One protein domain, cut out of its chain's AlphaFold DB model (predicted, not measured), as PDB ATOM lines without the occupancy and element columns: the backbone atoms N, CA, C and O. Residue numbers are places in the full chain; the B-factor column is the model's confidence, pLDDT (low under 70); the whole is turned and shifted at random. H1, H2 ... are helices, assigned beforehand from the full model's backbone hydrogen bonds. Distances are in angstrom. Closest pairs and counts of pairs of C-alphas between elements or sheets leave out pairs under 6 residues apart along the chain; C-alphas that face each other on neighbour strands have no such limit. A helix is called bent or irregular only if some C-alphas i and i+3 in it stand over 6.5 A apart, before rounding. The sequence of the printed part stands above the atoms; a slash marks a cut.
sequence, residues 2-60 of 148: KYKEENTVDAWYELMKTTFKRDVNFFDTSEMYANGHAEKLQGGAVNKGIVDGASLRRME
ATOM      1  N   LYS A   2      42.877  23.184 -17.101       50.84
ATOM      2  CA  LYS A   2      43.055  21.954 -17.895       50.84
ATOM      3  C   LYS A   2      44.188  21.154 -17.257       50.84
ATOM      4  O   LYS A   2      45.287  21.685 -17.120       50.84
ATOM      5  N   TYR A   3      43.909  19.931 -16.819       61.28
ATOM      6  CA  TYR A   3      44.956  19.015 -16.372       61.28
ATOM      7  C   TYR A   3      45.808  18.615 -17.573       61.28
ATOM      8  O   TYR A   3      45.308  18.568 -18.698       61.28
ATOM      9  N   LYS A   4      47.097  18.356 -17.348       65.94
ATOM     10  CA  LYS A   4      47.938  17.806 -18.409       65.94
ATOM     11  C   LYS A   4      47.389  16.442 -18.836       65.94
ATOM     12  O   LYS A   4      47.038  15.640 -17.973       65.94
ATOM     13  N   GLU A   5      47.356  16.184 -20.142       62.44
ATOM     14  CA  GLU A   5      46.849  14.929 -20.728       62.44
ATOM     15  C   GLU A   5      47.591  13.680 -20.215       62.44
ATOM     16  O   GLU A   5      47.034  12.589 -20.206       62.44
ATOM     17  N   GLU A   6      48.818  13.850 -19.719       71.44
ATOM     18  CA  GLU A   6      49.667  12.794 -19.152       71.44
ATOM     19  C   GLU A   6      49.232  12.282 -17.760       71.44
ATOM     20  O   GLU A   6      49.700  11.234 -17.319       71.44
ATOM     21  N   ASN A   7      48.312  12.966 -17.067       81.50
ATOM     22  CA  ASN A   7      47.819  12.551 -15.746       81.50
ATOM     23  C   ASN A   7      46.648  11.563 -15.861       81.50
ATOM     24  O   ASN A   7      45.496  11.908 -15.600       81.50
ATOM     25  N   THR A   8      46.945  10.326 -16.259       90.62
ATOM     26  CA  THR A   8      45.957   9.244 -16.397       90.62
ATOM     27  C   THR A   8      46.049   8.228 -15.257       90.62
ATOM     28  O   THR A   8      47.074   8.117 -14.584       90.62
ATOM     29  N   VAL A   9      44.986   7.438 -15.066       90.94
ATOM     30  CA  VAL A   9      44.987   6.307 -14.119       90.94
ATOM     31  C   VAL A   9      46.113   5.319 -14.435       90.94
ATOM     32  O   VAL A   9      46.762   4.830 -13.517       90.94
ATOM     33  N   ASP A  10      46.389   5.059 -15.715       91.31
ATOM     34  CA  ASP A  10      47.463   4.147 -16.123       91.31
ATOM     35  C   ASP A  10      48.850   4.692 -15.765       91.31
ATOM     36  O   ASP A  10      49.686   3.952 -15.248       91.31
ATOM     37  N   ALA A  11      49.087   5.994 -15.970       92.44
ATOM     38  CA  ALA A  11      50.345   6.629 -15.583       92.44
ATOM     39  C   ALA A  11      50.564   6.569 -14.060       92.44
ATOM     40  O   ALA A  11      51.659   6.243 -13.598       92.44
ATOM     41  N   TRP A  12      49.511   6.825 -13.276       92.00
ATOM     42  CA  TRP A  12      49.551   6.712 -11.816       92.00
ATOM     43  C   TRP A  12      49.761   5.271 -11.354       92.00
ATOM     44  O   TRP A  12      50.572   5.028 -10.462       92.00
ATOM     45  N   TYR A  13      49.095   4.306 -11.988       91.19
ATOM     46  CA  TYR A  13      49.274   2.887 -11.695       91.19
ATOM     47  C   TYR A  13      50.711   2.431 -11.941       91.19
ATOM     48  O   TYR A  13      51.298   1.799 -11.065       91.19
ATOM     49  N   GLU A  14      51.316   2.786 -13.075       91.38
ATOM     50  CA  GLU A  14      52.705   2.410 -13.357       91.38
ATOM     51  C   GLU A  14      53.696   3.083 -12.396       91.38
ATOM     52  O   GLU A  14      54.653   2.438 -11.949       91.38
ATOM     53  N   LEU A  15      53.443   4.335 -11.992       91.81
ATOM     54  CA  LEU A  15      54.236   5.013 -10.966       91.81
ATOM     55  C   LEU A  15      54.140   4.291  -9.616       91.81
ATOM     56  O   LEU A  15      55.167   3.901  -9.057       91.81
ATOM     57  N   MET A  16      52.922   4.064  -9.115       90.94
ATOM     58  CA  MET A  16      52.689   3.392  -7.833       90.94
ATOM     59  C   MET A  16      53.248   1.969  -7.841       90.94
ATOM     60  O   MET A  16      53.943   1.557  -6.921       90.94
ATOM     61  N   LYS A  17      53.023   1.206  -8.910       88.88
ATOM     62  CA  LYS A  17      53.587  -0.138  -9.079       88.88
ATOM     63  C   LYS A  17      55.114  -0.124  -9.044       88.88
ATOM     64  O   LYS A  17      55.728  -1.028  -8.478       88.88
ATOM     65  N   THR A  18      55.737   0.892  -9.636       91.50
ATOM     66  CA  THR A  18      57.193   1.059  -9.621       91.50
ATOM     67  C   THR A  18      57.724   1.344  -8.217       91.50
ATOM     68  O   THR A  18      58.776   0.816  -7.856       91.50
ATOM     69  N   THR A  19      57.020   2.140  -7.408       91.38
ATOM     70  CA  THR A  19      57.416   2.406  -6.016       91.38
ATOM     71  C   THR A  19      57.137   1.209  -5.106       91.38
ATOM     72  O   THR A  19      58.001   0.853  -4.310       91.38
ATOM     73  N   PHE A  20      56.013   0.509  -5.287       88.06
ATOM     74  CA  PHE A  20      55.692  -0.724  -4.555       88.06
ATOM     75  C   PHE A  20      56.744  -1.819  -4.743       88.06
ATOM     76  O   PHE A  20      57.098  -2.502  -3.790       88.06
ATOM     77  N   LYS A  21      57.301  -1.963  -5.953       88.25
ATOM     78  CA  LYS A  21      58.428  -2.881  -6.223       88.25
ATOM     79  C   LYS A  21      59.713  -2.531  -5.457       88.25
ATOM     80  O   LYS A  21      60.663  -3.304  -5.502       88.25
ATOM     81  N   ARG A  22      59.764  -1.358  -4.822       93.00
ATOM     82  CA  ARG A  22      60.866  -0.862  -3.985       93.00
ATOM     83  C   ARG A  22      60.436  -0.714  -2.523       93.00
ATOM     84  O   ARG A  22      60.967   0.140  -1.822       93.00
ATOM     85  N   ASP A  23      59.435  -1.489  -2.108       90.38
ATOM     86  CA  ASP A  23      58.920  -1.552  -0.737       90.38
ATOM     87  C   ASP A  23      58.309  -0.240  -0.212       90.38
ATOM     88  O   ASP A  23      58.116  -0.064   0.990       90.38
ATOM     89  N   VAL A  24      57.936   0.681  -1.109       90.50
ATOM     90  CA  VAL A  24      57.151   1.865  -0.741       90.50
ATOM     91  C   VAL A  24      55.679   1.477  -0.651       90.50
ATOM     92  O   VAL A  24      55.074   1.091  -1.649       90.50
ATOM     93  N   ASN A  25      55.098   1.625   0.537       88.06
ATOM     94  CA  ASN A  25      53.682   1.374   0.812       88.06
ATOM     95  C   ASN A  25      52.923   2.602   1.354       88.06
ATOM     96  O   ASN A  25      51.717   2.516   1.559       88.06
ATOM     97  N   PHE A  26      53.606   3.731   1.566       91.06
ATOM     98  CA  PHE A  26      53.014   4.986   2.028       91.06
ATOM     99  C   PHE A  26      52.805   5.946   0.850       91.06
ATOM    100  O   PHE A  26      53.760   6.280   0.144       91.06
ATOM    101  N   PHE A  27      51.564   6.395   0.650       91.88
ATOM    102  CA  PHE A  27      51.168   7.299  -0.433       91.88
ATOM    103  C   PHE A  27      50.335   8.447   0.135       91.88
ATOM    104  O   PHE A  27      49.286   8.216   0.732       91.88
ATOM    105  N   ASP A  28      50.804   9.675  -0.068       93.62
ATOM    106  CA  ASP A  28      50.168  10.897   0.427       93.62
ATOM    107  C   ASP A  28      49.349  11.583  -0.675       93.62
ATOM    108  O   ASP A  28      49.769  11.650  -1.832       93.62
ATOM    109  N   THR A  29      48.177  12.102  -0.309       91.56
ATOM    110  CA  THR A  29      47.293  12.873  -1.190       91.56
ATOM    111  C   THR A  29      46.463  13.862  -0.367       91.56
ATOM    112  O   THR A  29      46.517  13.874   0.861       91.56
ATOM    113  N   SER A  30      45.699  14.728  -1.030       90.00
ATOM    114  CA  SER A  30      44.833  15.705  -0.369       90.00
ATOM    115  C   SER A  30      43.675  16.106  -1.273       90.00
ATOM    116  O   SER A  30      43.870  16.302  -2.475       90.00
ATOM    117  N   GLU A  31      42.517  16.385  -0.676       88.12
ATOM    118  CA  GLU A  31      41.367  17.005  -1.348       88.12
ATOM    119  C   GLU A  31      41.741  18.289  -2.119       88.12
ATOM    120  O   GLU A  31      41.166  18.611  -3.160       88.12
ATOM    121  N   MET A  32      42.760  19.024  -1.655       88.31
ATOM    122  CA  MET A  32      43.219  20.248  -2.314       88.31
ATOM    123  C   MET A  32      44.068  19.967  -3.558       88.31
ATOM    124  O   MET A  32      44.176  20.823  -4.441       88.31
ATOM    125  N   TYR A  33      44.704  18.797  -3.643       86.00
ATOM    126  CA  TYR A  33      45.613  18.467  -4.735       86.00
ATOM    127  C   TYR A  33      44.823  18.291  -6.026       86.00
ATOM    128  O   TYR A  33      44.067  17.335  -6.213       86.00
ATOM    129  N   ALA A  34      45.000  19.263  -6.925       86.75
ATOM    130  CA  ALA A  34      44.257  19.339  -8.174       86.75
ATOM    131  C   ALA A  34      42.729  19.262  -7.952       86.75
ATOM    132  O   ALA A  34      42.029  18.612  -8.723       86.75
ATOM    133  N   ASN A  35      42.213  19.907  -6.895       87.00
ATOM    134  CA  ASN A  35      40.779  19.966  -6.579       87.00
ATOM    135  C   ASN A  35      40.116  18.567  -6.534       87.00
ATOM    136  O   ASN A  35      39.154  18.292  -7.261       87.00
ATOM    137  N   GLY A  36      40.711  17.656  -5.758       85.19
ATOM    138  CA  GLY A  36      40.295  16.260  -5.590       85.19
ATOM    139  C   GLY A  36      40.641  15.338  -6.763       85.19
ATOM    140  O   GLY A  36      40.333  14.146  -6.738       85.19
ATOM    141  N   HIS A  37      41.262  15.845  -7.831       87.00
ATOM    142  CA  HIS A  37      41.618  15.002  -8.971       87.00
ATOM    143  C   HIS A  37      42.761  14.032  -8.641       87.00
ATOM    144  O   HIS A  37      42.745  12.906  -9.130       87.00
ATOM    145  N   ALA A  38      43.703  14.429  -7.778       88.44
ATOM    146  CA  ALA A  38      44.787  13.553  -7.333       88.44
ATOM    147  C   ALA A  38      44.256  12.302  -6.614       88.44
ATOM    148  O   ALA A  38      44.647  11.188  -6.948       88.44
ATOM    149  N   GLU A  39      43.296  12.467  -5.699       89.38
ATOM    150  CA  GLU A  39      42.635  11.355  -5.001       89.38
ATOM    151  C   GLU A  39      41.926  10.411  -5.977       89.38
ATOM    152  O   GLU A  39      42.061   9.193  -5.871       89.38
ATOM    153  N   LYS A  40      41.236  10.958  -6.988       89.31
ATOM    154  CA  LYS A  40      40.578  10.152  -8.030       89.31
ATOM    155  C   LYS A  40      41.572   9.328  -8.847       89.31
ATOM    156  O   LYS A  40      41.292   8.169  -9.145       89.31
ATOM    157  N   LEU A  41      42.713   9.910  -9.218       91.50
ATOM    158  CA  LEU A  41      43.748   9.207  -9.978       91.50
ATOM    159  C   LEU A  41      44.433   8.129  -9.128       91.50
ATOM    160  O   LEU A  41      44.589   7.004  -9.602       91.50
ATOM    161  N   GLN A  42      44.758   8.433  -7.869       90.88
ATOM    162  CA  GLN A  42      45.331   7.469  -6.927       90.88
ATOM    163  C   GLN A  42      44.375   6.302  -6.653       90.88
ATOM    164  O   GLN A  42      44.763   5.145  -6.799       90.88
ATOM    165  N   GLY A  43      43.111   6.583  -6.324       89.12
ATOM    166  CA  GLY A  43      42.094   5.552  -6.103       89.12
ATOM    167  C   GLY A  43      41.831   4.715  -7.358       89.12
ATOM    168  O   GLY A  43      41.734   3.490  -7.285       89.12
ATOM    169  N   GLY A  44      41.807   5.353  -8.533       90.50
ATOM    170  CA  GLY A  44      41.716   4.661  -9.819       90.50
ATOM    171  C   GLY A  44      42.891   3.711 -10.067       90.50
ATOM    172  O   GLY A  44      42.679   2.579 -10.500       90.50
ATOM    173  N   ALA A  45      44.117   4.138  -9.755       90.69
ATOM    174  CA  ALA A  45      45.321   3.320  -9.887       90.69
ATOM    175  C   ALA A  45      45.312   2.111  -8.938       90.69
ATOM    176  O   ALA A  45      45.644   0.999  -9.354       90.69
ATOM    177  N   VAL A  46      44.869   2.297  -7.691       87.50
ATOM    178  CA  VAL A  46      44.678   1.192  -6.740       87.50
ATOM    179  C   VAL A  46      43.649   0.197  -7.273       87.50
ATOM    180  O   VAL A  46      43.949  -0.993  -7.370       87.50
ATOM    181  N   ASN A  47      42.473   0.677  -7.692       86.88
ATOM    182  CA  ASN A  47      41.410  -0.178  -8.219       86.88
ATOM    183  C   ASN A  47      41.859  -0.959  -9.465       86.88
ATOM    184  O   ASN A  47      41.615  -2.159  -9.568       86.88
ATOM    185  N   LYS A  48      42.593  -0.318 -10.382       88.31
ATOM    186  CA  LYS A  48      43.201  -1.007 -11.527       88.31
ATOM    187  C   LYS A  48      44.104  -2.152 -11.067       88.31
ATOM    188  O   LYS A  48      43.978  -3.266 -11.558       88.31
ATOM    189  N   GLY A  49      44.959  -1.912 -10.076       85.25
ATOM    190  CA  GLY A  49      45.802  -2.951  -9.494       85.25
ATOM    191  C   GLY A  49      45.029  -4.125  -8.890       85.25
ATOM    192  O   GLY A  49      45.453  -5.269  -9.044       85.25
ATOM    193  N   ILE A  50      43.893  -3.853  -8.242       82.50
ATOM    194  CA  ILE A  50      42.979  -4.879  -7.718       82.50
ATOM    195  C   ILE A  50      42.410  -5.734  -8.856       82.50
ATOM    196  O   ILE A  50      42.404  -6.964  -8.752       82.50
ATOM    197  N   VAL A  51      41.947  -5.091  -9.933       84.00
ATOM    198  CA  VAL A  51      41.384  -5.753 -11.123       84.00
ATOM    199  C   VAL A  51      42.442  -6.585 -11.850       84.00
ATOM    200  O   VAL A  51      42.176  -7.729 -12.206       84.00
ATOM    201  N   ASP A  52      43.659  -6.056 -11.987       83.62
ATOM    202  CA  ASP A  52      44.789  -6.716 -12.652       83.62
ATOM    203  C   ASP A  52      45.403  -7.855 -11.806       83.62
ATOM    204  O   ASP A  52      46.389  -8.476 -12.206       83.62
ATOM    205  N   GLY A  53      44.853  -8.139 -10.619       71.81
ATOM    206  CA  GLY A  53      45.319  -9.214  -9.742       71.81
ATOM    207  C   GLY A  53      46.643  -8.916  -9.036       71.81
ATOM    208  O   GLY A  53      47.247  -9.817  -8.451       71.81
ATOM    209  N   ALA A  54      47.104  -7.661  -9.046       66.50
ATOM    210  CA  ALA A  54      48.194  -7.248  -8.179       66.50
ATOM    211  C   ALA A  54      47.738  -7.353  -6.713       66.50
ATOM    212  O   ALA A  54      46.571  -7.137  -6.382       66.50
ATOM    213  N   SER A  55      48.668  -7.647  -5.801       55.09
ATOM    214  CA  SER A  55      48.405  -7.832  -4.360       55.09
ATOM    215  C   SER A  55      47.878  -6.573  -3.626       55.09
ATOM    216  O   SER A  55      47.848  -6.548  -2.395       55.09
ATOM    217  N   LEU A  56      47.441  -5.550  -4.366       54.06
ATOM    218  CA  LEU A  56      46.782  -4.327  -3.904       54.06
ATOM    219  C   LEU A  56      45.353  -4.570  -3.390       54.06
ATOM    220  O   LEU A  56      44.770  -3.675  -2.794       54.06
ATOM    221  N   ARG A  57      44.817  -5.797  -3.513       46.53
ATOM    222  CA  ARG A  57      43.538  -6.240  -2.909       46.53
ATOM    223  C   ARG A  57      43.390  -5.985  -1.402       46.53
ATOM    224  O   ARG A  57      42.283  -6.103  -0.901       46.53
ATOM    225  N   ARG A  58      44.480  -5.686  -0.688       49.81
ATOM    226  CA  ARG A  58      44.477  -5.348   0.748       49.81
ATOM    227  C   ARG A  58      44.226  -3.863   1.041       49.81
ATOM    228  O   ARG A  58      44.199  -3.494   2.205       49.81
ATOM    229  N   MET A  59      44.092  -3.018   0.020       52.38
ATOM    230  CA  MET A  59      43.757  -1.606   0.195       52.38
ATOM    231  C   MET A  59      42.236  -1.491   0.331       52.38
ATOM    232  O   MET A  59      41.515  -1.478  -0.665       52.38
ATOM    233  N   GLU A  60      41.747  -1.506   1.568       51.12
ATOM    234  CA  GLU A  60      40.345  -1.271   1.925       51.12
ATOM    235  C   GLU A  60      39.990   0.194   1.616       51.12
ATOM    236  O   GLU A  60      40.152   1.070   2.452       51.12
TER     237      GLU A  60
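AT A GLANCE: This is residues 2 to 60 of the 148 residues of the protein "Aldo_ket_red domain-containing protein" of Phytophthora infestans (strain T30-4) (UniProt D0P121). Two helices, H2 and H1, pack nearly at right angles, the early part of H1 meeting the middle of H2, and a long loop of residues 21 to 36 runs back from the end of H1 to the start of H2. H3, a short turn after H2, folds back on the last part of H2, while the lead-in before H1 reaches toward the other end of the long axis. The printed part has 59 residues with three named helices, H1, H2 and H3 in chain order, and no named strand; the class is all helix. The whole is compact, with a radius of gyration of the C-alphas of 11.5 A, and its outline is elongated, spanning 33 by 20 by 20 A.

IN THESE COORDINATES: The longest helix is H2, residues 37 to 51, which measures 20.9 A from C-alpha 37 at (41.618, 15.002, -8.971) to C-alpha 51 at (41.384, -5.753, -11.123). H1 is residues 9 to 20, 16.0 A from first to last C-alpha, and begins with C-alpha 9 at (44.987, 6.307, -14.119). H3 is residues 55 to 58, and its C-alpha 58 is at (44.477, -5.348, 0.748). H3 is irregular, but only just: C-alphas 55 and 58 are 6.9 A apart.

HOW THE PARTS SIT: H2 and H1 touch, with 16 pairs of C-alphas within 8 A. Their closest C-alphas are those of Ala 45 and Tyr 13, 4.4 A apart. Their lines stand about perpendicular, only just, at 72 degrees, and their centres are 9.3 A apart. H2 and H3 touch only at the corner by their link, H2 with residues 46 to 50 alone. The closest C-alphas of these two are those of Ile 50 and Arg 57, 5.0 A apart. H1 and H3 are apart. In H1 and H2 every O i to N i+4 pair is within hydrogen-bond range; H3, with 4 residues, is too short for such a pair, and its 1 pair of O i and N i+3 is not within range.

THE WHOLE: The two C-alphas farthest apart are those of Lys 2 and Ser 55, 33.2 A. The printed part runs from residue 2 to residue 60 and has no cut. The link from H1 to H2 is long, 16 residues, and its C-alphas lie 8 to 16 A from the mean of all C-alphas. The link from H2 to H3 is tight, 3 residues. The mean pLDDT of the printed part is 82.3; the model's confidence is low, under 70, in 11 residues, namely residues 2 to 5 and 54 to 60. The mean pLDDT of H3 is 51, against 91 for H1 and 88 for H2.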